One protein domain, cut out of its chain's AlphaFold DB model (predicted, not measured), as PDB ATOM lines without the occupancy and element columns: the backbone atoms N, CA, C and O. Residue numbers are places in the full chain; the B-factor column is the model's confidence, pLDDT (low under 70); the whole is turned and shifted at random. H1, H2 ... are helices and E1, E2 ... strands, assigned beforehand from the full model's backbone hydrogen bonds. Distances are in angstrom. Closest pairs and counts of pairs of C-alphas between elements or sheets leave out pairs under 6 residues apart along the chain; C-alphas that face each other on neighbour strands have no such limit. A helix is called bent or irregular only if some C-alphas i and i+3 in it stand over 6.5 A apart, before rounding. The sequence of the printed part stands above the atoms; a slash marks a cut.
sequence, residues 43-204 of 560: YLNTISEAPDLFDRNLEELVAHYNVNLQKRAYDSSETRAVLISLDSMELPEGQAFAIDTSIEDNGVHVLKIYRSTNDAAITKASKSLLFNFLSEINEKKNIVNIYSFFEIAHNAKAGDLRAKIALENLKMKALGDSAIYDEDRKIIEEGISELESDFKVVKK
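What this domain is: This is residues 43 to 204 of the 560 residues of the protein "Putative lipoprotein" of Bacteriovorax sp. BAL6_X (UniProt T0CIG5). H2 and H3 cover one face of a strongly twisted sheet of four strands, and H1 packs along its edge strand E2. H4 packs across H2 and H3, and the long H5 folds back along H4. The 162 printed residues follow E1 H1 E2 E3 E4 H2 H3 H4 H5, of mixed class, with a mixed sheet in the order E1 E3 E4 E2. The whole is compact, with a radius of gyration of the C-alphas of 16.0 A and spans of 44 by 43 by 30 A.

How they stand to each other: E3, residues 95 to 103, and E4, residues 109 to 116, form an antiparallel hairpin, with N 98 and O 114 2.8 A apart. Edge strand E2, residues 82 to 89, is parallel to E4, with N 85 and O 111 3.0 A apart. Edge strand E1, residues 43 to 45, is antiparallel to E3, with N 44 and O 97 2.8 A apart. H1, residues 58 to 75, is over E2 at a height of 7.8 A over the sheet. H2, residues 124 to 136, is over E3 on the same face as H1. H3, residues 146 to 157, runs across the strands. The hub H4, residues 161 to 175, touches H2 at a steep tilt of 58 degrees, closest C-alphas Phe 133 and Ala 174, 4.7 A. It touches H3 at Ala 156 and Ala 163, closest C-alphas, 4.7 A. H5, residues 179 to 204, forms a helical hairpin with H4, closest C-alphas Ile 165 and Ile 192, 5.8 A. Every O i to N i+4 pair is within hydrogen-bond range in H1 to H4, and 19 of 22 in H5.

Where its parts are: E1 begins at C-alpha 43 (-44.603, -33.172, 21.673). H1 measures 25.2 A, E3 24.5 A and H5 36.8 A, ending at C-alpha 204 (-64.506, -18.107, 36.504). H5 is irregular, with C-alphas 180 and 183 7.9 A apart.

The domain as a whole: The C-alphas farthest apart, Glu 60 and Lys 204, are 47.2 A apart. The printed part has no cut; E1 to H1 is a long link. Residues 50 to 54 and 73 to 81 have pLDDT under 70.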
ATOM      1  N   TYR A  43     -44.903 -32.498  22.936       95.56
ATOM      2  CA  TYR A  43     -44.603 -33.172  21.673       95.56
ATOM      3  C   TYR A  43     -44.364 -32.161  20.539       95.56
ATOM      4  O   TYR A  43     -45.080 -31.160  20.403       95.56
ATOM      5  N   LEU A  44     -43.353 -32.426  19.709       95.06
ATOM      6  CA  LEU A  44     -43.039 -31.662  18.503       95.06
ATOM      7  C   LEU A  44     -43.376 -32.488  17.259       95.06
ATOM      8  O   LEU A  44     -42.879 -33.607  17.085       95.06
ATOM      9  N   ASN A  45     -44.180 -31.887  16.383       93.00
ATOM     10  CA  ASN A  45     -44.720 -32.543  15.201       93.00
ATOM     11  C   ASN A  45     -43.625 -32.871  14.177       93.00
ATOM     12  O   ASN A  45     -42.578 -32.222  14.107       93.00
ATOM     13  N   THR A  46     -43.918 -33.868  13.351       91.50
ATOM     14  CA  THR A  46     -43.229 -34.127  12.090       91.50
ATOM     15  C   THR A  46     -43.642 -33.072  11.079       91.50
ATOM     16  O   THR A  46     -44.819 -32.963  10.753       91.50
ATOM     17  N   ILE A  47     -42.669 -32.341  10.548       87.62
ATOM     18  CA  ILE A  47     -42.900 -31.306   9.540       87.62
ATOM     19  C   ILE A  47     -42.389 -31.798   8.190       87.62
ATOM     20  O   ILE A  47     -41.235 -32.224   8.071       87.62
ATOM     21  N   SER A  48     -43.243 -31.737   7.172       81.00
ATOM     22  CA  SER A  48     -42.909 -32.119   5.794       81.00
ATOM     23  C   SER A  48     -41.722 -31.304   5.256       81.00
ATOM     24  O   SER A  48     -41.487 -30.180   5.696       81.00
ATOM     25  N   GLU A  49     -40.937 -31.886   4.340       70.00
ATOM     26  CA  GLU A  49     -39.663 -31.333   3.855       70.00
ATOM     27  C   GLU A  49     -39.696 -29.827   3.539       70.00
ATOM     28  O   GLU A  49     -40.584 -29.329   2.851       70.00
ATOM     29  N   ALA A  50     -38.652 -29.122   3.979       61.41
ATOM     30  CA  ALA A  50     -38.392 -27.736   3.622       61.41
ATOM     31  C   ALA A  50     -37.047 -27.643   2.882       61.41
ATOM     32  O   ALA A  50     -36.053 -28.207   3.365       61.41
ATOM     33  N   PRO A  51     -36.978 -26.941   1.739       54.69
ATOM     34  CA  PRO A  51     -35.712 -26.687   1.070       54.69
ATOM     35  C   PRO A  51     -34.849 -25.751   1.935       54.69
ATOM     36  O   PRO A  51     -35.327 -24.734   2.430       54.69
ATOM     37  N   ASP A  52     -33.579 -26.118   2.126       60.28
ATOM     38  CA  ASP A  52     -32.521 -25.309   2.759       60.28
ATOM     39  C   ASP A  52     -32.628 -25.002   4.269       60.28
ATOM     40  O   ASP A  52     -32.247 -23.922   4.725       60.28
ATOM     41  N   LEU A  53     -33.047 -25.974   5.092       64.94
ATOM     42  CA  LEU A  53     -32.991 -25.853   6.560       64.94
ATOM     43  C   LEU A  53     -31.844 -26.634   7.224       64.94
ATOM     44  O   LEU A  53     -31.303 -27.597   6.681       64.94
ATOM     45  N   PHE A  54     -31.493 -26.165   8.427       69.56
ATOM     46  CA  PHE A  54     -30.469 -26.647   9.361       69.56
ATOM     47  C   PHE A  54     -30.161 -28.156   9.258       69.56
ATOM     48  O   PHE A  54     -30.958 -28.995   9.667       69.56
ATOM     49  N   ASP A  55     -28.965 -28.502   8.763       76.25
ATOM     50  CA  ASP A  55     -28.541 -29.896   8.528       76.25
ATOM     51  C   ASP A  55     -27.549 -30.418   9.580       76.25
ATOM     52  O   ASP A  55     -26.732 -31.299   9.306       76.25
ATOM     53  N   ARG A  56     -27.541 -29.844  10.792       79.69
ATOM     54  CA  ARG A  56     -26.664 -30.389  11.835       79.69
ATOM     55  C   ARG A  56     -27.205 -31.722  12.325       79.69
ATOM     56  O   ARG A  56     -28.412 -31.922  12.478       79.69
ATOM     57  N   ASN A  57     -26.279 -32.619  12.621       88.81
ATOM     58  CA  ASN A  57     -26.578 -33.854  13.316       88.81
ATOM     59  C   ASN A  57     -27.151 -33.538  14.728       88.81
ATOM     60  O   ASN A  57     -26.739 -32.572  15.377       88.81
ATOM     61  N   LEU A  58     -28.141 -34.319  15.182       89.50
ATOM     62  CA  LEU A  58     -28.845 -34.084  16.451       89.50
ATOM     63  C   LEU A  58     -27.921 -34.264  17.659       89.50
ATOM     64  O   LEU A  58     -27.973 -33.475  18.600       89.50
ATOM     65  N   GLU A  59     -27.053 -35.268  17.624       91.50
ATOM     66  CA  GLU A  59     -26.056 -35.513  18.658       91.50
ATOM     67  C   GLU A  59     -25.063 -34.347  18.755       91.50
ATOM     68  O   GLU A  59     -24.743 -33.899  19.856       91.50
ATOM     69  N   GLU A  60     -24.623 -33.789  17.621       89.00
ATOM     70  CA  GLU A  60     -23.782 -32.584  17.595       89.00
ATOM     71  C   GLU A  60     -24.504 -31.362  18.173       89.00
ATOM     72  O   GLU A  60     -23.894 -30.556  18.881       89.00
ATOM     73  N   LEU A  61     -25.802 -31.222  17.894       87.38
ATOM     74  CA  LEU A  61     -26.626 -30.146  18.435       87.38
ATOM     75  C   LEU A  61     -26.741 -30.243  19.958       87.38
ATOM     76  O   LEU A  61     -26.458 -29.274  20.665       87.38
ATOM     77  N   VAL A  62     -27.119 -31.415  20.462       88.94
ATOM     78  CA  VAL A  62     -27.250 -31.686  21.898       88.94
ATOM     79  C   VAL A  62     -25.906 -31.499  22.596       88.94
ATOM     80  O   VAL A  62     -25.832 -30.819  23.619       88.94
ATOM     81  N   ALA A  63     -24.815 -31.995  22.006       85.88
ATOM     82  CA  ALA A  63     -23.468 -31.762  22.512       85.88
ATOM     83  C   ALA A  63     -23.125 -30.263  22.566       85.88
ATOM     84  O   ALA A  63     -22.564 -29.798  23.559       85.88
ATOM     85  N   HIS A  64     -23.487 -29.488  21.541       85.44
ATOM     86  CA  HIS A  64     -23.267 -28.042  21.518       85.44
ATOM     87  C   HIS A  64     -24.029 -27.318  22.636       85.44
ATOM     88  O   HIS A  64     -23.438 -26.499  23.345       85.44
ATOM     89  N   TYR A  65     -25.313 -27.632  22.836       87.19
ATOM     90  CA  TYR A  65     -26.092 -27.064  23.939       87.19
ATOM     91  C   TYR A  65     -25.528 -27.464  25.299       87.19
ATOM     92  O   TYR A  65     -25.355 -26.593  26.145       87.19
ATOM     93  N   ASN A  66     -25.161 -28.732  25.491       86.12
ATOM     94  CA  ASN A  66     -24.554 -29.201  26.734       86.12
ATOM     95  C   ASN A  66     -23.243 -28.475  27.043       86.12
ATOM     96  O   ASN A  66     -23.046 -28.028  28.170       86.12
ATOM     97  N   VAL A  67     -22.377 -28.264  26.046       83.12
ATOM     98  CA  VAL A  67     -21.157 -27.460  26.219       83.12
ATOM     99  C   VAL A  67     -21.499 -26.027  26.624       83.12
ATOM    100  O   VAL A  67     -20.859 -25.482  27.521       83.12
ATOM    101  N   ASN A  68     -22.503 -25.409  26.000       82.31
ATOM    102  CA  ASN A  68     -22.912 -24.048  26.339       82.31
ATOM    103  C   ASN A  68     -23.516 -23.958  27.749       82.31
ATOM    104  O   ASN A  68     -23.146 -23.056  28.493       82.31
ATOM    105  N   LEU A  69     -24.395 -24.883  28.137       81.12
ATOM    106  CA  LEU A  69     -25.013 -24.933  29.466       81.12
ATOM    107  C   LEU A  69     -23.959 -25.175  30.557       81.12
ATOM    108  O   LEU A  69     -23.908 -24.442  31.544       81.12
ATOM    109  N   GLN A  70     -23.034 -26.114  30.336       75.88
ATOM    110  CA  GLN A  70     -21.894 -26.345  31.230       75.88
ATOM    111  C   GLN A  70     -20.980 -25.120  31.320       75.88
ATOM    112  O   GLN A  70     -20.535 -24.751  32.408       75.88
ATOM    113  N   LYS A  71     -20.714 -24.457  30.189       76.44
ATOM    114  CA  LYS A  71     -19.931 -23.221  30.167       76.44
ATOM    115  C   LYS A  71     -20.616 -22.130  30.981       76.44
ATOM    116  O   LYS A  71     -19.928 -21.453  31.725       76.44
ATOM    117  N   ARG A  72     -21.940 -21.971  30.906       74.69
ATOM    118  CA  ARG A  72     -22.664 -20.979  31.721       74.69
ATOM    119  C   ARG A  72     -22.582 -21.278  33.212       74.69
ATOM    120  O   ARG A  72     -22.350 -20.344  33.979       74.69
ATOM    121  N   ALA A  73     -22.705 -22.554  33.590       67.31
ATOM    122  CA  ALA A  73     -22.510 -23.009  34.964       67.31
ATOM    123  C   ALA A  73     -21.100 -22.659  35.480       67.31
ATOM    124  O   ALA A  73     -20.944 -22.174  36.601       67.31
ATOM    125  N   TYR A  74     -20.071 -22.816  34.640       66.44
ATOM    126  CA  TYR A  74     -18.680 -22.504  34.989       66.44
ATOM    127  C   TYR A  74     -18.376 -20.993  34.975       66.44
ATOM    128  O   TYR A  74     -17.919 -20.438  35.971       66.44
ATOM    129  N   ASP A  75     -18.705 -20.308  33.879       65.75
ATOM    130  CA  ASP A  75     -18.389 -18.898  33.597       65.75
ATOM    131  C   ASP A  75     -19.293 -17.906  34.335       65.75
ATOM    132  O   ASP A  75     -19.085 -16.698  34.260       65.75
ATOM    133  N   SER A  76     -20.256 -18.398  35.112       55.38
ATOM    134  CA  SER A  76     -20.999 -17.601  36.093       55.38
ATOM    135  C   SER A  76     -22.173 -16.777  35.623       55.38
ATOM    136  O   SER A  76     -22.711 -15.996  36.401       55.38
ATOM    137  N   SER A  77     -22.656 -17.007  34.407       56.22
ATOM    138  CA  SER A  77     -23.908 -16.394  33.959       56.22
ATOM    139  C   SER A  77     -25.155 -17.141  34.440       56.22
ATOM    140  O   SER A  77     -26.230 -16.545  34.508       56.22
ATOM    141  N   GLU A  78     -25.023 -18.443  34.712       60.47
ATOM    142  CA  GLU A  78     -26.058 -19.322  35.261       60.47
ATOM    143  C   GLU A  78     -25.396 -20.287  36.247       60.47
ATOM    144  O   GLU A  78     -24.177 -20.437  36.282       60.47
ATOM    145  N   THR A  79     -26.192 -20.880  37.114       56.28
ATOM    146  CA  THR A  79     -25.718 -21.371  38.407       56.28
ATOM    147  C   THR A  79     -25.693 -22.888  38.508       56.28
ATOM    148  O   THR A  79     -24.831 -23.395  39.204       56.28
ATOM    149  N   ARG A  80     -26.559 -23.637  37.813       67.81
ATOM    150  CA  ARG A  80     -26.537 -25.108  37.854       67.81
ATOM    151  C   ARG A  80     -26.260 -25.769  36.520       67.81
ATOM    152  O   ARG A  80     -26.493 -25.210  35.449       67.81
ATOM    153  N   ALA A  81     -25.791 -27.008  36.629       69.50
ATOM    154  CA  ALA A  81     -25.722 -27.937  35.522       69.50
ATOM    155  C   ALA A  81     -27.136 -28.280  35.031       69.50
ATOM    156  O   ALA A  81     -27.947 -28.873  35.751       69.50
ATOM    157  N   VAL A  82     -27.395 -27.912  33.780       82.06
ATOM    158  CA  VAL A  82     -28.476 -28.474  32.979       82.06
ATOM    159  C   VAL A  82     -27.839 -29.372  31.932       82.06
ATOM    160  O   VAL A  82     -26.873 -28.981  31.271       82.06
ATOM    161  N   LEU A  83     -28.376 -30.575  31.809       87.62
ATOM    162  CA  LEU A  83     -28.009 -31.555  30.809       87.62
ATOM    163  C   LEU A  83     -29.197 -31.763  29.876       87.62
ATOM    164  O   LEU A  83     -30.337 -31.858  30.311       87.62
ATOM    165  N   ILE A  84     -28.920 -31.862  28.589       91.81
ATOM    166  CA  ILE A  84     -29.861 -32.345  27.593       91.81
ATOM    167  C   ILE A  84     -29.498 -33.801  27.303       91.81
ATOM    168  O   ILE A  84     -28.366 -34.065  26.880       91.81
ATOM    169  N   SER A  85     -30.431 -34.726  27.540       93.94
ATOM    170  CA  SER A  85     -30.309 -36.116  27.081       93.94
ATOM    171  C   SER A  85     -31.054 -36.291  25.763       93.94
ATOM    172  O   SER A  85     -32.047 -35.611  25.502       93.94
ATOM    173  N   LEU A  86     -30.543 -37.182  24.916       95.50
ATOM    174  CA  LEU A  86     -31.182 -37.564  23.666       95.50
ATOM    175  C   LEU A  86     -31.359 -39.074  23.668       95.50
ATOM    176  O   LEU A  86     -30.385 -39.814  23.547       95.50
ATOM    177  N   ASP A  87     -32.606 -39.499  23.774       96.06
ATOM    178  CA  ASP A  87     -33.010 -40.896  23.835       96.06
ATOM    179  C   ASP A  87     -33.934 -41.207  22.651       96.06
ATOM    180  O   ASP A  87     -34.459 -40.302  22.003       96.06
ATOM    181  N   SER A  88     -34.113 -42.483  22.307       95.75
ATOM    182  CA  SER A  88     -35.059 -42.896  21.255       95.75
ATOM    183  C   SER A  88     -36.272 -43.565  21.892       95.75
ATOM    184  O   SER A  88     -36.111 -44.382  22.797       95.75
ATOM    185  N   MET A  89     -37.472 -43.219  21.433       95.81
ATOM    186  CA  MET A  89     -38.738 -43.730  21.962       95.81
ATOM    187  C   MET A  89     -39.741 -43.898  20.817       95.81
ATOM    188  O   MET A  89     -39.715 -43.139  19.849       95.81
ATOM    189  N   GLU A  90     -40.623 -44.889  20.918       96.50
ATOM    190  CA  GLU A  90     -41.787 -44.966  20.037       96.50
ATOM    191  C   GLU A  90     -42.752 -43.830  20.400       96.50
ATOM    192  O   GLU A  90     -43.264 -43.774  21.519       96.50
ATOM    193  N   LEU A  91     -42.930 -42.886  19.477       95.75
ATOM    194  CA  LEU A  91     -43.782 -41.712  19.663       95.75
ATOM    195  C   LEU A  91     -45.105 -41.878  18.903       95.75
ATOM    196  O   LEU A  91     -45.149 -42.635  17.929       95.75
ATOM    197  N   PRO A  92     -46.169 -41.153  19.301       96.00
ATOM    198  CA  PRO A  92     -47.412 -41.115  18.537       96.00
ATOM    199  C   PRO A  92     -47.183 -40.739  17.068       96.00
ATOM    200  O   PRO A  92     -46.247 -40.003  16.735       96.00
ATOM    201  N   GLU A  93     -48.061 -41.217  16.185       94.56
ATOM    202  CA  GLU A  93     -47.998 -40.890  14.760       94.56
ATOM    203  C   GLU A  93     -47.991 -39.368  14.544       94.56
ATOM    204  O   GLU A  93     -48.688 -38.612  15.223       94.56
ATOM    205  N   GLY A  94     -47.149 -38.913  13.615       92.75
ATOM    206  CA  GLY A  94     -46.973 -37.491  13.331       92.75
ATOM    207  C   GLY A  94     -46.096 -36.741  14.335       92.75
ATOM    208  O   GLY A  94     -45.935 -35.534  14.178       92.75
ATOM    209  N   GLN A  95     -45.476 -37.400  15.321       96.44
ATOM    210  CA  GLN A  95     -44.549 -36.763  16.268       96.44
ATOM    211  C   GLN A  95     -43.091 -37.140  15.980       96.44
ATOM    212  O   GLN A  95     -42.731 -38.315  15.894       96.44
ATOM    213  N   ALA A  96     -42.238 -36.125  15.842       96.25
ATOM    214  CA  ALA A  96     -40.807 -36.293  15.596       96.25
ATOM    215  C   ALA A  96     -40.008 -36.342  16.904       96.25
ATOM    216  O   ALA A  96     -39.056 -37.119  17.027       96.25
ATOM    217  N   PHE A  97     -40.410 -35.521  17.879       97.62
ATOM    218  CA  PHE A  97     -39.762 -35.440  19.184       97.62
ATOM    219  C   PHE A  97     -40.780 -35.338  20.316       97.62
ATOM    220  O   PHE A  97     -41.856 -34.768  20.148       97.62
ATOM    221  N   ALA A  98     -40.397 -35.816  21.493       97.50
ATOM    222  CA  ALA A  98     -41.049 -35.498  22.752       97.50
ATOM    223  C   ALA A  98     -40.025 -34.897  23.717       97.50
ATOM    224  O   ALA A  98     -38.856 -35.285  23.716       97.50
ATOM    225  N   ILE A  99     -40.449 -33.929  24.519       96.69
ATOM    226  CA  ILE A  99     -39.604 -33.214  25.470       96.69
ATOM    227  C   ILE A  99     -40.190 -33.397  26.860       96.69
ATOM    228  O   ILE A  99     -41.378 -33.169  27.085       96.69
ATOM    229  N   ASP A 100     -39.338 -33.784  27.799       94.88
ATOM    230  CA  ASP A 100     -39.687 -33.928  29.205       94.88
ATOM    231  C   ASP A 100     -38.597 -33.335  30.100       94.88
ATOM    232  O   ASP A 100     -37.477 -33.049  29.666       94.88
ATOM    233  N   THR A 101     -38.929 -33.139  31.369       92.31
ATOM    234  CA  THR A 101     -38.007 -32.617  32.371       92.31
ATOM    235  C   THR A 101     -37.895 -33.576  33.543       92.31
ATOM    236  O   THR A 101     -38.848 -34.232  33.952       92.31
ATOM    237  N   SER A 102     -36.690 -33.685  34.093       87.56
ATOM    238  CA  SER A 102     -36.450 -34.461  35.307       87.56
ATOM    239  C   SER A 102     -35.276 -33.894  36.089       87.56
ATOM    240  O   SER A 102     -34.489 -33.104  35.563       87.56
ATOM    241  N   ILE A 103     -35.155 -34.303  37.346       81.44
ATOM    242  CA  ILE A 103     -33.986 -34.028  38.171       81.44
ATOM    243  C   ILE A 103     -33.412 -35.355  38.627       81.44
ATOM    244  O   ILE A 103     -34.124 -36.190  39.180       81.44
ATOM    245  N   GLU A 104     -32.120 -35.536  38.401       81.88
ATOM    246  CA  GLU A 104     -31.393 -36.699  38.894       81.88
ATOM    247  C   GLU A 104     -31.227 -36.657  40.422       81.88
ATOM    248  O   GLU A 104     -31.305 -35.606  41.067       81.88
ATOM    249  N   ASP A 105     -30.898 -37.801  41.026       75.00
ATOM    250  CA  ASP A 105     -30.640 -37.898  42.467       75.00
ATOM    251  C   ASP A 105     -29.514 -36.976  42.943       75.00
ATOM    252  O   ASP A 105     -29.526 -36.559  44.099       75.00
ATOM    253  N   ASN A 106     -28.584 -36.618  42.054       70.31
ATOM    254  CA  ASN A 106     -27.496 -35.661  42.276       70.31
ATOM    255  C   ASN A 106     -27.916 -34.183  42.071       70.31
ATOM    256  O   ASN A 106     -27.108 -33.291  42.291       70.31
ATOM    257  N   GLY A 107     -29.170 -33.910  41.690       73.31
ATOM    258  CA  GLY A 107     -29.743 -32.568  41.561       73.31
ATOM    259  C   GLY A 107     -29.560 -31.924  40.184       73.31
ATOM    260  O   GLY A 107     -29.976 -30.774  40.000       73.31
ATOM    261  N   VAL A 108     -28.942 -32.633  39.232       78.94
ATOM    262  CA  VAL A 108     -28.793 -32.184  37.844       78.94
ATOM    263  C   VAL A 108     -30.156 -32.111  37.185       78.94
ATOM    264  O   VAL A 108     -30.958 -33.037  37.272       78.94
ATOM    265  N   HIS A 109     -30.390 -31.001  36.499       84.69
ATOM    266  CA  HIS A 109     -31.587 -30.796  35.701       84.69
ATOM    267  C   HIS A 109     -31.390 -31.450  34.349       84.69
ATOM    268  O   HIS A 109     -30.468 -31.081  33.624       84.69
ATOM    269  N   VAL A 110     -32.255 -32.393  34.001       89.81
ATOM    270  CA  VAL A 110     -32.187 -33.096  32.724       89.81
ATOM    271  C   VAL A 110     -33.389 -32.717  31.875       89.81
ATOM    272  O   VAL A 110     -34.531 -33.023  32.224       89.81
ATOM    273  N   LEU A 111     -33.113 -32.051  30.757       93.19
ATOM    274  CA  LEU A 111     -34.047 -31.874  29.657       93.19
ATOM    275  C   LEU A 111     -33.951 -33.116  28.771       93.19
ATOM    276  O   LEU A 111     -32.982 -33.283  28.029       93.19
ATOM    277  N   LYS A 112     -34.928 -34.011  28.883       95.56
ATOM    278  CA  LYS A 112     -34.959 -35.253  28.113       95.56
ATOM    279  C   LYS A 112     -35.610 -34.987  26.770       95.56
ATOM    280  O   LYS A 112     -36.752 -34.539  26.719       95.56
ATOM    281  N   ILE A 113     -34.889 -35.265  25.692       96.94
ATOM    282  CA  ILE A 113     -35.419 -35.229  24.333       96.94
ATOM    283  C   ILE A 113     -35.526 -36.670  23.855       96.94
ATOM    284  O   ILE A 113     -34.519 -37.352  23.680       96.94
ATOM    285  N   TYR A 114     -36.744 -37.119  23.603       97.38
ATOM    286  CA  TYR A 114     -37.003 -38.390  22.954       97.38
ATOM    287  C   TYR A 114     -37.187 -38.141  21.461       97.38
ATOM    288  O   TYR A 114     -38.072 -37.383  21.071       97.38
ATOM    289  N   ARG A 115     -36.364 -38.757  20.614       96.94
ATOM    290  CA  ARG A 115     -36.593 -38.791  19.164       96.94
ATOM    291  C   ARG A 115     -37.425 -40.013  18.791       96.94
ATOM    292  O   ARG A 115     -37.264 -41.072  19.401       96.94
ATOM    293  N   SER A 116     -38.267 -39.864  17.775       97.19
ATOM    294  CA  SER A 116     -39.043 -40.976  17.226       97.19
ATOM    295  C   SER A 116     -38.133 -42.110  16.750       97.19
ATOM    296  O   SER A 116     -37.083 -41.866  16.161       97.19
ATOM    297  N   THR A 117     -38.533 -43.360  16.974       96.94
ATOM    298  CA  THR A 117     -37.900 -44.531  16.340       96.94
ATOM    299  C   THR A 117     -38.229 -44.642  14.849       96.94
ATOM    300  O   THR A 117     -37.569 -45.389  14.130       96.94
ATOM    301  N   ASN A 118     -39.229 -43.898  14.369       96.06
ATOM    302  CA  ASN A 118     -39.524 -43.762  12.952       96.06
ATOM    303  C   ASN A 118     -38.649 -42.656  12.339       96.06
ATOM    304  O   ASN A 118     -38.989 -41.475  12.415       96.06
ATOM    305  N   ASP A 119     -37.550 -43.032  11.685       93.06
ATOM    306  CA  ASP A 119     -36.609 -42.082  11.072       93.06
ATOM    307  C   ASP A 119     -37.263 -41.144  10.042       93.06
ATOM    308  O   ASP A 119     -36.810 -40.011   9.870       93.06
ATOM    309  N   ALA A 120     -38.356 -41.569   9.394       93.50
ATOM    310  CA  ALA A 120     -39.090 -40.727   8.448       93.50
ATOM    311  C   ALA A 120     -39.761 -39.517   9.125       93.50
ATOM    312  O   ALA A 120     -39.988 -38.499   8.471       93.50
ATOM    313  N   ALA A 121     -40.031 -39.594  10.433       93.62
ATOM    314  CA  ALA A 121     -40.542 -38.476  11.221       93.62
ATOM    315  C   ALA A 121     -39.462 -37.406  11.490       93.62
ATOM    316  O   ALA A 121     -39.766 -36.233  11.703       93.62
ATOM    317  N   ILE A 122     -38.175 -37.771  11.454       93.50
ATOM    318  CA  ILE A 122     -37.061 -36.891  11.834       93.50
ATOM    319  C   ILE A 122     -36.545 -36.087  10.627       93.50
ATOM    320  O   ILE A 122     -35.381 -36.168  10.219       93.50
ATOM    321  N   THR A 123     -37.418 -35.261  10.060       92.31
ATOM    322  CA  THR A 123     -37.102 -34.406   8.904       92.31
ATOM    323  C   THR A 123     -36.178 -33.232   9.269       92.31
ATOM    324  O   THR A 123     -36.020 -32.868  10.439       92.31
ATOM    325  N   LYS A 124     -35.576 -32.573   8.261       90.94
ATOM    326  CA  LYS A 124     -34.779 -31.341   8.464       90.94
ATOM    327  C   LYS A 124     -35.596 -30.220   9.118       90.94
ATOM    328  O   LYS A 124     -35.099 -29.546  10.018       90.94
ATOM    329  N   ALA A 125     -36.855 -30.060   8.714       90.25
ATOM    330  CA  ALA A 125     -37.766 -29.073   9.287       90.25
ATOM    331  C   ALA A 125     -38.078 -29.376  10.764       90.25
ATOM    332  O   ALA A 125     -37.962 -28.488  11.605       90.25
ATOM    333  N   SER A 126     -38.335 -30.642  11.113       92.75
ATOM    334  CA  SER A 126     -38.567 -31.051  12.508       92.75
ATOM    335  C   SER A 126     -37.336 -30.802  13.393       92.75
ATOM    336  O   SER A 126     -37.458 -30.322  14.520       92.75
ATOM    337  N   LYS A 127     -36.122 -31.066  12.882       93.31
ATOM    338  CA  LYS A 127     -34.865 -30.730  13.584       93.31
ATOM    339  C   LYS A 127     -34.705 -29.221  13.778       93.31
ATOM    340  O   LYS A 127     -34.256 -28.792  14.839       93.31
ATOM    341  N   SER A 128     -35.076 -28.422  12.775       91.25
ATOM    342  CA  SER A 128     -35.067 -26.959  12.875       91.25
ATOM    343  C   SER A 128     -36.060 -26.458  13.924       91.25
ATOM    344  O   SER A 128     -35.706 -25.570  14.695       91.25
ATOM    345  N   LEU A 129     -37.263 -27.042  14.001       92.62
ATOM    346  CA  LEU A 129     -38.236 -26.732  15.050       92.62
ATOM    347  C   LEU A 129     -37.656 -27.025  16.439       92.62
ATOM    348  O   LEU A 129     -37.703 -26.160  17.310       92.62
ATOM    349  N   LEU A 130     -37.063 -28.209  16.642       94.75
ATOM    350  CA  LEU A 130     -36.415 -28.545  17.912       94.75
ATOM    351  C   LEU A 130     -35.308 -27.541  18.258       94.75
ATOM    352  O   LEU A 130     -35.229 -27.081  19.395       94.75
ATOM    353  N   PHE A 131     -34.467 -27.174  17.291       92.75
ATOM    354  CA  PHE A 131     -33.408 -26.187  17.503       92.75
ATOM    355  C   PHE A 131     -33.965 -24.823  17.924       92.75
ATOM    356  O   PHE A 131     -33.524 -24.264  18.928       92.75
ATOM    357  N   ASN A 132     -34.956 -24.314  17.194       92.62
ATOM    358  CA  ASN A 132     -35.599 -23.046  17.515       92.62
ATOM    359  C   ASN A 132     -36.248 -23.103  18.897       92.62
ATOM    360  O   ASN A 132     -36.072 -22.184  19.688       92.62
ATOM    361  N   PHE A 133     -36.910 -24.210  19.236       94.69
ATOM    362  CA  PHE A 133     -37.507 -24.411  20.552       94.69
ATOM    363  C   PHE A 133     -36.459 -24.374  21.668       94.69
ATOM    364  O   PHE A 133     -36.628 -23.661  22.656       94.69
ATOM    365  N   LEU A 134     -35.341 -25.087  21.495       93.19
ATOM    366  CA  LEU A 134     -34.221 -25.040  22.433       93.19
ATOM    367  C   LEU A 134     -33.612 -23.638  22.531       93.19
ATOM    368  O   LEU A 134     -33.085 -23.283  23.583       93.19
ATOM    369  N   SER A 135     -33.658 -22.834  21.466       90.12
ATOM    370  CA  SER A 135     -33.285 -21.418  21.522       90.12
ATOM    371  C   SER A 135     -34.295 -20.616  22.341       90.12
ATOM    372  O   SER A 135     -33.900 -19.925  23.271       90.12
ATOM    373  N   GLU A 136     -35.592 -20.780  22.093       91.44
ATOM    374  CA  GLU A 136     -36.675 -20.046  22.758       91.44
ATOM    375  C   GLU A 136     -36.700 -20.232  24.282       91.44
ATOM    376  O   GLU A 136     -36.873 -19.265  25.026       91.44
ATOM    377  N   ILE A 137     -36.472 -21.454  24.774       91.69
ATOM    378  CA  ILE A 137     -36.413 -21.730  26.223       91.69
ATOM    379  C   ILE A 137     -35.085 -21.299  26.869       91.69
ATOM    380  O   ILE A 137     -34.908 -21.348  28.086       91.69
ATOM    381  N   ASN A 138     -34.117 -20.903  26.053       86.00
ATOM    382  CA  ASN A 138     -32.769 -20.558  26.482       86.00
ATOM    383  C   ASN A 138     -32.478 -19.058  26.329       86.00
ATOM    384  O   ASN A 138     -31.620 -18.502  27.016       86.00
ATOM    385  N   GLU A 139     -33.203 -18.396  25.434       79.06
ATOM    386  CA  GLU A 139     -33.223 -16.961  25.250       79.06
ATOM    387  C   GLU A 139     -34.081 -16.328  26.346       79.06
ATOM    388  O   GLU A 139     -35.274 -16.594  26.482       79.06
ATOM    389  N   LYS A 140     -33.488 -15.408  27.113       83.06
ATOM    390  CA  LYS A 140     -34.134 -14.729  28.255       83.06
ATOM    391  C   LYS A 140     -35.342 -13.852  27.863       83.06
ATOM    392  O   LYS A 140     -35.918 -13.154  28.692       83.06
ATOM    393  N   LYS A 141     -35.709 -13.839  26.578       86.31
ATOM    394  CA  LYS A 141     -36.744 -12.995  25.978       86.31
ATOM    395  C   LYS A 141     -38.149 -13.425  26.381       86.31
ATOM    396  O   LYS A 141     -38.984 -12.574  26.675       86.31
ATOM    397  N   ASN A 142     -38.437 -14.723  26.347       87.00
ATOM    398  CA  ASN A 142     -39.780 -15.234  26.616       87.00
ATOM    399  C   ASN A 142     -39.866 -15.770  28.035       87.00
ATOM    400  O   ASN A 142     -40.698 -15.315  28.813       87.00
ATOM    401  N   ILE A 143     -38.947 -16.639  28.422       89.50
ATOM    402  CA  ILE A 143     -38.830 -17.089  29.805       89.50
ATOM    403  C   ILE A 143     -37.566 -16.518  30.438       89.50
ATOM    404  O   ILE A 143     -36.680 -16.037  29.740       89.50
ATOM    405  N   VAL A 144     -37.495 -16.513  31.767       87.38
ATOM    406  CA  VAL A 144     -36.376 -15.884  32.482       87.38
ATOM    407  C   VAL A 144     -35.068 -16.626  32.211       87.38
ATOM    408  O   VAL A 144     -34.024 -16.004  32.001       87.38
ATOM    409  N   ASN A 145     -35.132 -17.956  32.222       86.38
ATOM    410  CA  ASN A 145     -34.096 -18.877  31.769       86.38
ATOM    411  C   ASN A 145     -34.687 -20.292  31.650       86.38
ATOM    412  O   ASN A 145     -35.879 -20.504  31.872       86.38
ATOM    413  N   ILE A 146     -33.828 -21.269  31.370       88.50
ATOM    414  CA  ILE A 146     -34.216 -22.670  31.223       88.50
ATOM    415  C   ILE A 146     -34.910 -23.258  32.464       88.50
ATOM    416  O   ILE A 146     -35.781 -24.103  32.311       88.50
ATOM    417  N   TYR A 147     -34.634 -22.789  33.686       87.88
ATOM    418  CA  TYR A 147     -35.332 -23.275  34.888       87.88
ATOM    419  C   TYR A 147     -36.815 -22.897  34.903       87.88
ATOM    420  O   TYR A 147     -37.633 -23.647  35.428       87.88
ATOM    421  N   SER A 148     -37.180 -21.783  34.262       91.25
ATOM    422  CA  SER A 148     -38.587 -21.444  34.055       91.25
ATOM    423  C   SER A 148     -39.286 -22.506  33.209       91.25
ATOM    424  O   SER A 148     -40.444 -22.804  33.464       91.25
ATOM    425  N   PHE A 149     -38.591 -23.116  32.243       93.31
ATOM    426  CA  PHE A 149     -39.152 -24.219  31.464       93.31
ATOM    427  C   PHE A 149     -39.385 -25.465  32.327       93.31
ATOM    428  O   PHE A 149     -40.430 -26.089  32.188       93.31
ATOM    429  N   PHE A 150     -38.479 -25.791  33.259       92.12
ATOM    430  CA  PHE A 150     -38.692 -26.889  34.215       92.12
ATOM    431  C   PHE A 150     -39.958 -26.680  35.056       92.12
ATOM    432  O   PHE A 150     -40.756 -27.604  35.189       92.12
ATOM    433  N   GLU A 151     -40.169 -25.461  35.563       91.94
ATOM    434  CA  GLU A 151     -41.377 -25.106  36.318       91.94
ATOM    435  C   GLU A 151     -42.645 -25.196  35.448       91.94
ATOM    436  O   GLU A 151     -43.634 -25.801  35.859       91.94
ATOM    437  N   ILE A 152     -42.614 -24.664  34.219       94.75
ATOM    438  CA  ILE A 152     -43.752 -24.727  33.283       94.75
ATOM    439  C   ILE A 152     -44.091 -26.177  32.930       94.75
ATOM    440  O   ILE A 152     -45.256 -26.560  33.000       94.75
ATOM    441  N   ALA A 153     -43.090 -26.979  32.566       94.25
ATOM    442  CA  ALA A 153     -43.270 -28.371  32.173       94.25
ATOM    443  C   ALA A 153     -43.906 -29.191  33.300       94.25
ATOM    444  O   ALA A 153     -44.885 -29.896  33.067       94.25
ATOM    445  N   HIS A 154     -43.421 -29.037  34.534       91.44
ATOM    446  CA  HIS A 154     -44.027 -29.712  35.675       91.44
ATOM    447  C   HIS A 154     -45.474 -29.269  35.910       91.44
ATOM    448  O   HIS A 154     -46.361 -30.110  36.029       91.44
ATOM    449  N   ASN A 155     -45.733 -27.957  35.932       92.75
ATOM    450  CA  ASN A 155     -47.084 -27.437  36.141       92.75
ATOM    451  C   ASN A 155     -48.059 -27.947  35.067       92.75
ATOM    452  O   ASN A 155     -49.202 -28.276  35.379       92.75
ATOM    453  N   ALA A 156     -47.606 -28.068  33.815       94.44
ATOM    454  CA  ALA A 156     -48.402 -28.622  32.725       94.44
ATOM    455  C   ALA A 156     -48.716 -30.116  32.929       94.44
ATOM    456  O   ALA A 156     -49.868 -30.518  32.737       94.44
ATOM    457  N   LYS A 157     -47.734 -30.919  33.370       92.06
ATOM    458  CA  LYS A 157     -47.922 -32.346  33.706       92.06
ATOM    459  C   LYS A 157     -48.853 -32.542  34.905       92.06
ATOM    460  O   LYS A 157     -49.655 -33.468  34.908       92.06
ATOM    461  N   ALA A 158     -48.816 -31.626  35.870       90.81
ATOM    462  CA  ALA A 158     -49.758 -31.565  36.987       90.81
ATOM    463  C   ALA A 158     -51.158 -31.041  36.587       90.81
ATOM    464  O   ALA A 158     -52.040 -30.904  37.432       90.81
ATOM    465  N   GLY A 159     -51.388 -30.747  35.301       92.06
ATOM    466  CA  GLY A 159     -52.702 -30.396  34.766       92.06
ATOM    467  C   GLY A 159     -53.025 -28.899  34.722       92.06
ATOM    468  O   GLY A 159     -54.144 -28.552  34.342       92.06
ATOM    469  N   ASP A 160     -52.090 -27.996  35.045       94.12
ATOM    470  CA  ASP A 160     -52.339 -26.552  34.946       94.12
ATOM    471  C   ASP A 160     -52.506 -26.122  33.477       94.12
ATOM    472  O   ASP A 160     -51.584 -26.188  32.660       94.12
ATOM    473  N   LEU A 161     -53.712 -25.657  33.139       94.88
ATOM    474  CA  LEU A 161     -54.068 -25.269  31.772       94.88
ATOM    475  C   LEU A 161     -53.255 -24.073  31.264       94.88
ATOM    476  O   LEU A 161     -52.930 -24.025  30.081       94.88
ATOM    477  N   ARG A 162     -52.878 -23.118  32.129       95.06
ATOM    478  CA  ARG A 162     -52.050 -21.972  31.710       95.06
ATOM    479  C   ARG A 162     -50.665 -22.453  31.302       95.06
ATOM    480  O   ARG A 162     -50.130 -21.975  30.307       95.06
ATOM    481  N   ALA A 163     -50.096 -23.396  32.048       95.94
ATOM    482  CA  ALA A 163     -48.809 -23.998  31.738       95.94
ATOM    483  C   ALA A 163     -48.858 -24.799  30.428       95.94
ATOM    484  O   ALA A 163     -47.960 -24.645  29.606       95.94
ATOM    485  N   LYS A 164     -49.938 -25.551  30.165       95.94
ATOM    486  CA  LYS A 164     -50.157 -26.206  28.859       95.94
ATOM    487  C   LYS A 164     -50.229 -25.193  27.710       95.94
ATOM    488  O   LYS A 164     -49.500 -25.324  26.733       95.94
ATOM    489  N   ILE A 165     -51.011 -24.120  27.869       96.31
ATOM    490  CA  ILE A 165     -51.078 -23.008  26.900       96.31
ATOM    491  C   ILE A 165     -49.693 -22.377  26.694       96.31
ATOM    492  O   ILE A 165     -49.327 -22.025  25.573       96.31
ATOM    493  N   ALA A 166     -48.905 -22.215  27.759       96.19
ATOM    494  CA  ALA A 166     -47.546 -21.693  27.674       96.19
ATOM    495  C   ALA A 166     -46.624 -22.616  26.857       96.19
ATOM    496  O   ALA A 166     -45.867 -22.115  26.029       96.19
ATOM    497  N   LEU A 167     -46.704 -23.937  27.031       96.06
ATOM    498  CA  LEU A 167     -45.927 -24.887  26.229       96.06
ATOM    499  C   LEU A 167     -46.290 -24.810  24.739       96.06
ATOM    500  O   LEU A 167     -45.391 -24.687  23.907       96.06
ATOM    501  N   GLU A 168     -47.581 -24.768  24.405       96.19
ATOM    502  CA  GLU A 168     -48.028 -24.612  23.012       96.19
ATOM    503  C   GLU A 168     -47.609 -23.258  22.417       96.19
ATOM    504  O   GLU A 168     -47.162 -23.179  21.275       96.19
ATOM    505  N   ASN A 169     -47.637 -22.175  23.199       95.75
ATOM    506  CA  ASN A 169     -47.130 -20.874  22.752       95.75
ATOM    507  C   ASN A 169     -45.605 -20.858  22.538       95.75
ATOM    508  O   ASN A 169     -45.116 -20.123  21.678       95.75
ATOM    509  N   LEU A 170     -44.833 -21.635  23.307       95.00
ATOM    510  CA  LEU A 170     -43.398 -21.812  23.056       95.00
ATOM    511  C   LEU A 170     -43.166 -22.602  21.763       95.00
ATOM    512  O   LEU A 170     -42.312 -22.213  20.968       95.00
ATOM    513  N   LYS A 171     -43.964 -23.650  21.512       94.62
ATOM    514  CA  LYS A 171     -43.956 -24.400  20.245       94.62
ATOM    515  C   LYS A 171     -44.287 -23.489  19.059       94.62
ATOM    516  O   LYS A 171     -43.548 -23.470  18.079       94.62
ATOM    517  N   MET A 172     -45.320 -22.659  19.193       94.88
ATOM    518  CA  MET A 172     -45.711 -21.654  18.201       94.88
ATOM    519  C   MET A 172     -44.571 -20.682  17.873       94.88
ATOM    520  O   MET A 172     -44.263 -20.432  16.710       94.88
ATOM    521  N   LYS A 173     -43.904 -20.145  18.902       93.62
ATOM    522  CA  LYS A 173     -42.759 -19.238  18.724       93.62
ATOM    523  C   LYS A 173     -41.589 -19.916  18.020       93.62
ATOM    524  O   LYS A 173     -40.957 -19.289  17.177       93.62
ATOM    525  N   ALA A 174     -41.342 -21.188  18.323       93.00
ATOM    526  CA  ALA A 174     -40.273 -21.966  17.712       93.00
ATOM    527  C   ALA A 174     -40.487 -22.229  16.208       93.00
ATOM    528  O   ALA A 174     -39.506 -22.359  15.471       93.00
ATOM    529  N   LEU A 175     -41.735 -22.268  15.726       92.00
ATOM    530  CA  LEU A 175     -42.013 -22.324  14.286       92.00
ATOM    531  C   LEU A 175     -41.566 -21.029  13.583       92.00
ATOM    532  O   LEU A 175     -40.978 -21.075  12.505       92.00
ATOM    533  N   GLY A 176     -41.780 -19.866  14.204       88.56
ATOM    534  CA  GLY A 176     -41.538 -18.573  13.556       88.56
ATOM    535  C   GLY A 176     -42.459 -18.342  12.348       88.56
ATOM    536  O   GLY A 176     -43.376 -19.118  12.091       88.56
ATOM    537  N   ASP A 177     -42.238 -17.265  11.591       88.00
ATOM    538  CA  ASP A 177     -43.184 -16.760  10.570       88.00
ATOM    539  C   ASP A 177     -42.993 -17.329   9.153       88.00
ATOM    540  O   ASP A 177     -43.310 -16.677   8.160       88.00
ATOM    541  N   SER A 178     -42.451 -18.541   9.036       86.12
ATOM    542  CA  SER A 178     -42.255 -19.178   7.730       86.12
ATOM    543  C   SER A 178     -43.522 -19.889   7.252       86.12
ATOM    544  O   SER A 178     -44.075 -20.706   7.983       86.12
ATOM    545  N   ALA A 179     -43.908 -19.662   5.989       86.06
ATOM    546  CA  ALA A 179     -45.087 -20.277   5.362       86.06
ATOM    547  C   ALA A 179     -45.038 -21.818   5.319       86.06
ATOM    548  O   ALA A 179     -46.060 -22.487   5.218       86.06
ATOM    549  N   ILE A 180     -43.843 -22.410   5.432       84.31
ATOM    550  CA  ILE A 180     -43.674 -23.872   5.513       84.31
ATOM    551  C   ILE A 180     -44.319 -24.476   6.772       84.31
ATOM    552  O   ILE A 180     -44.497 -25.686   6.835       84.31
ATOM    553  N   TYR A 181     -44.634 -23.645   7.770       88.19
ATOM    554  CA  TYR A 181     -45.211 -24.045   9.049       88.19
ATOM    555  C   TYR A 181     -46.688 -23.657   9.184       88.19
ATOM    556  O   TYR A 181     -47.220 -23.731  10.288       88.19
ATOM    557  N   ASP A 182     -47.358 -23.222   8.110       90.31
ATOM    558  CA  ASP A 182     -48.733 -22.702   8.187       90.31
ATOM    559  C   ASP A 182     -49.732 -23.748   8.711       90.31
ATOM    560  O   ASP A 182     -50.575 -23.430   9.550       90.31
ATOM    561  N   GLU A 183     -49.613 -25.005   8.272       89.94
ATOM    562  CA  GLU A 183     -50.495 -26.083   8.738       89.94
ATOM    563  C   GLU A 183     -50.227 -26.432  10.210       89.94
ATOM    564  O   GLU A 183     -51.155 -26.491  11.015       89.94
ATOM    565  N   ASP A 184     -48.956 -26.582  10.602       89.44
ATOM    566  CA  ASP A 184     -48.572 -26.822  11.999       89.44
ATOM    567  C   ASP A 184     -49.008 -25.681  12.920       89.44
ATOM    568  O   ASP A 184     -49.500 -25.917  14.025       89.44
ATOM    569  N   ARG A 185     -48.862 -24.435  12.457       92.44
ATOM    570  CA  ARG A 185     -49.339 -23.244  13.157       92.44
ATOM    571  C   ARG A 185     -50.839 -23.338  13.382       92.44
ATOM    572  O   ARG A 185     -51.277 -23.174  14.513       92.44
ATOM    573  N   LYS A 186     -51.618 -23.660  12.351       93.81
ATOM    574  CA  LYS A 186     -53.071 -23.786  12.478       93.81
ATOM    575  C   LYS A 186     -53.471 -24.858  13.499       93.81
ATOM    576  O   LYS A 186     -54.310 -24.588  14.353       93.81
ATOM    577  N   ILE A 187     -52.824 -26.025  13.474       92.06
ATOM    578  CA  ILE A 187     -53.071 -27.106  14.445       92.06
ATOM    579  C   ILE A 187     -52.782 -26.635  15.880       92.06
ATOM    580  O   ILE A 187     -53.578 -26.867  16.790       92.06
ATOM    581  N   ILE A 188     -51.656 -25.949  16.098       93.31
ATOM    582  CA  ILE A 188     -51.299 -25.436  17.428       93.31
ATOM    583  C   ILE A 188     -52.252 -24.307  17.856       93.31
ATOM    584  O   ILE A 188     -52.639 -24.250  19.019       93.31
ATOM    585  N   GLU A 189     -52.657 -23.415  16.946       95.88
ATOM    586  CA  GLU A 189     -53.635 -22.351  17.223       95.88
ATOM    587  C   GLU A 189     -54.990 -22.922  17.653       95.88
ATOM    588  O   GLU A 189     -55.585 -22.426  18.612       95.88
ATOM    589  N   GLU A 190     -55.458 -23.981  16.989       96.38
ATOM    590  CA  GLU A 190     -56.677 -24.702  17.361       96.38
ATOM    591  C   GLU A 190     -56.555 -25.305  18.771       96.38
ATOM    592  O   GLU A 190     -57.423 -25.061  19.613       96.38
ATOM    593  N   GLY A 191     -55.439 -25.981  19.075       94.75
ATOM    594  CA  GLY A 191     -55.174 -26.534  20.410       94.75
ATOM    595  C   GLY A 191     -55.073 -25.467  21.508       94.75
ATOM    596  O   GLY A 191     -55.630 -25.626  22.596       94.75
ATOM    597  N   ILE A 192     -54.427 -24.328  21.226       96.50
ATOM    598  CA  ILE A 192     -54.403 -23.174  22.138       96.50
ATOM    599  C   ILE A 192     -55.828 -22.659  22.371       96.50
ATOM    600  O   ILE A 192     -56.186 -22.376  23.513       96.50
ATOM    601  N   SER A 193     -56.645 -22.548  21.321       97.69
ATOM    602  CA  SER A 193     -58.024 -22.061  21.426       97.69
ATOM    603  C   SER A 193     -58.897 -22.959  22.306       97.69
ATOM    604  O   SER A 193     -59.661 -22.457  23.138       97.69
ATOM    605  N   GLU A 194     -58.749 -24.280  22.172       97.19
ATOM    606  CA  GLU A 194     -59.426 -25.271  23.013       97.19
ATOM    607  C   GLU A 194     -59.010 -25.123  24.483       97.19
ATOM    608  O   GLU A 194     -59.857 -24.891  25.350       97.19
ATOM    609  N   LEU A 195     -57.702 -25.117  24.761       96.56
ATOM    610  CA  LEU A 195     -57.179 -24.929  26.117       96.56
ATOM    611  C   LEU A 195     -57.603 -23.583  26.728       96.56
ATOM    612  O   LEU A 195     -57.905 -23.500  27.920       96.56
ATOM    613  N   GLU A 196     -57.649 -22.509  25.936       97.00
ATOM    614  CA  GLU A 196     -58.142 -21.202  26.378       97.00
ATOM    615  C   GLU A 196     -59.642 -21.220  26.695       97.00
ATOM    616  O   GLU A 196     -60.091 -20.508  27.602       97.00
ATOM    617  N   SER A 197     -60.431 -22.003  25.957       96.94
ATOM    618  CA  SER A 197     -61.852 -22.214  26.234       96.94
ATOM    619  C   SER A 197     -62.048 -22.896  27.589       96.94
ATOM    620  O   SER A 197     -62.778 -22.371  28.437       96.94
ATOM    621  N   ASP A 198     -61.315 -23.977  27.846       95.25
ATOM    622  CA  ASP A 198     -61.347 -24.689  29.127       95.25
ATOM    623  C   ASP A 198     -60.853 -23.803  30.272       95.25
ATOM    624  O   ASP A 198     -61.482 -23.688  31.332       95.25
ATOM    625  N   PHE A 199     -59.769 -23.063  30.037       94.69
ATOM    626  CA  PHE A 199     -59.228 -22.148  31.028       94.69
ATOM    627  C   PHE A 199     -60.203 -21.014  31.369       94.69
ATOM    628  O   PHE A 199     -60.223 -20.552  32.512       94.69
ATOM    629  N   LYS A 200     -61.074 -20.567  30.450       96.44
ATOM    630  CA  LYS A 200     -62.126 -19.582  30.778       96.44
ATOM    631  C   LYS A 200     -63.101 -20.111  31.830       96.44
ATOM    632  O   LYS A 200     -63.593 -19.304  32.624       96.44
ATOM    633  N   VAL A 201     -63.385 -21.415  31.849       95.19
ATOM    634  CA  VAL A 201     -64.237 -22.046  32.871       95.19
ATOM    635  C   VAL A 201     -63.520 -22.014  34.217       95.19
ATOM    636  O   VAL A 201     -64.022 -21.391  35.156       95.19
ATOM    637  N   VAL A 202     -62.293 -22.538  34.273       92.62
ATOM    638  CA  VAL A 202     -61.461 -22.543  35.490       92.62
ATOM    639  C   VAL A 202     -61.256 -21.123  36.028       92.62
ATOM    640  O   VAL A 202     -61.423 -20.861  37.215       92.62
ATOM    641  N   LYS A 203     -61.005 -20.145  35.154       94.44
ATOM    642  CA  LYS A 203     -60.824 -18.735  35.528       94.44
ATOM    643  C   LYS A 203     -62.061 -18.126  36.189       94.44
ATOM    644  O   LYS A 203     -61.920 -17.245  37.041       94.44
ATOM    645  N   LYS A 204     -63.276 -18.545  35.816       95.56
ATOM    646  CA  LYS A 204     -64.506 -18.107  36.504       95.56
ATOM    647  C   LYS A 204     -64.567 -18.676  37.921       95.56
ATOM    648  O   LYS A 204     -64.883 -17.931  38.846       95.56
TER     649      LYS A 204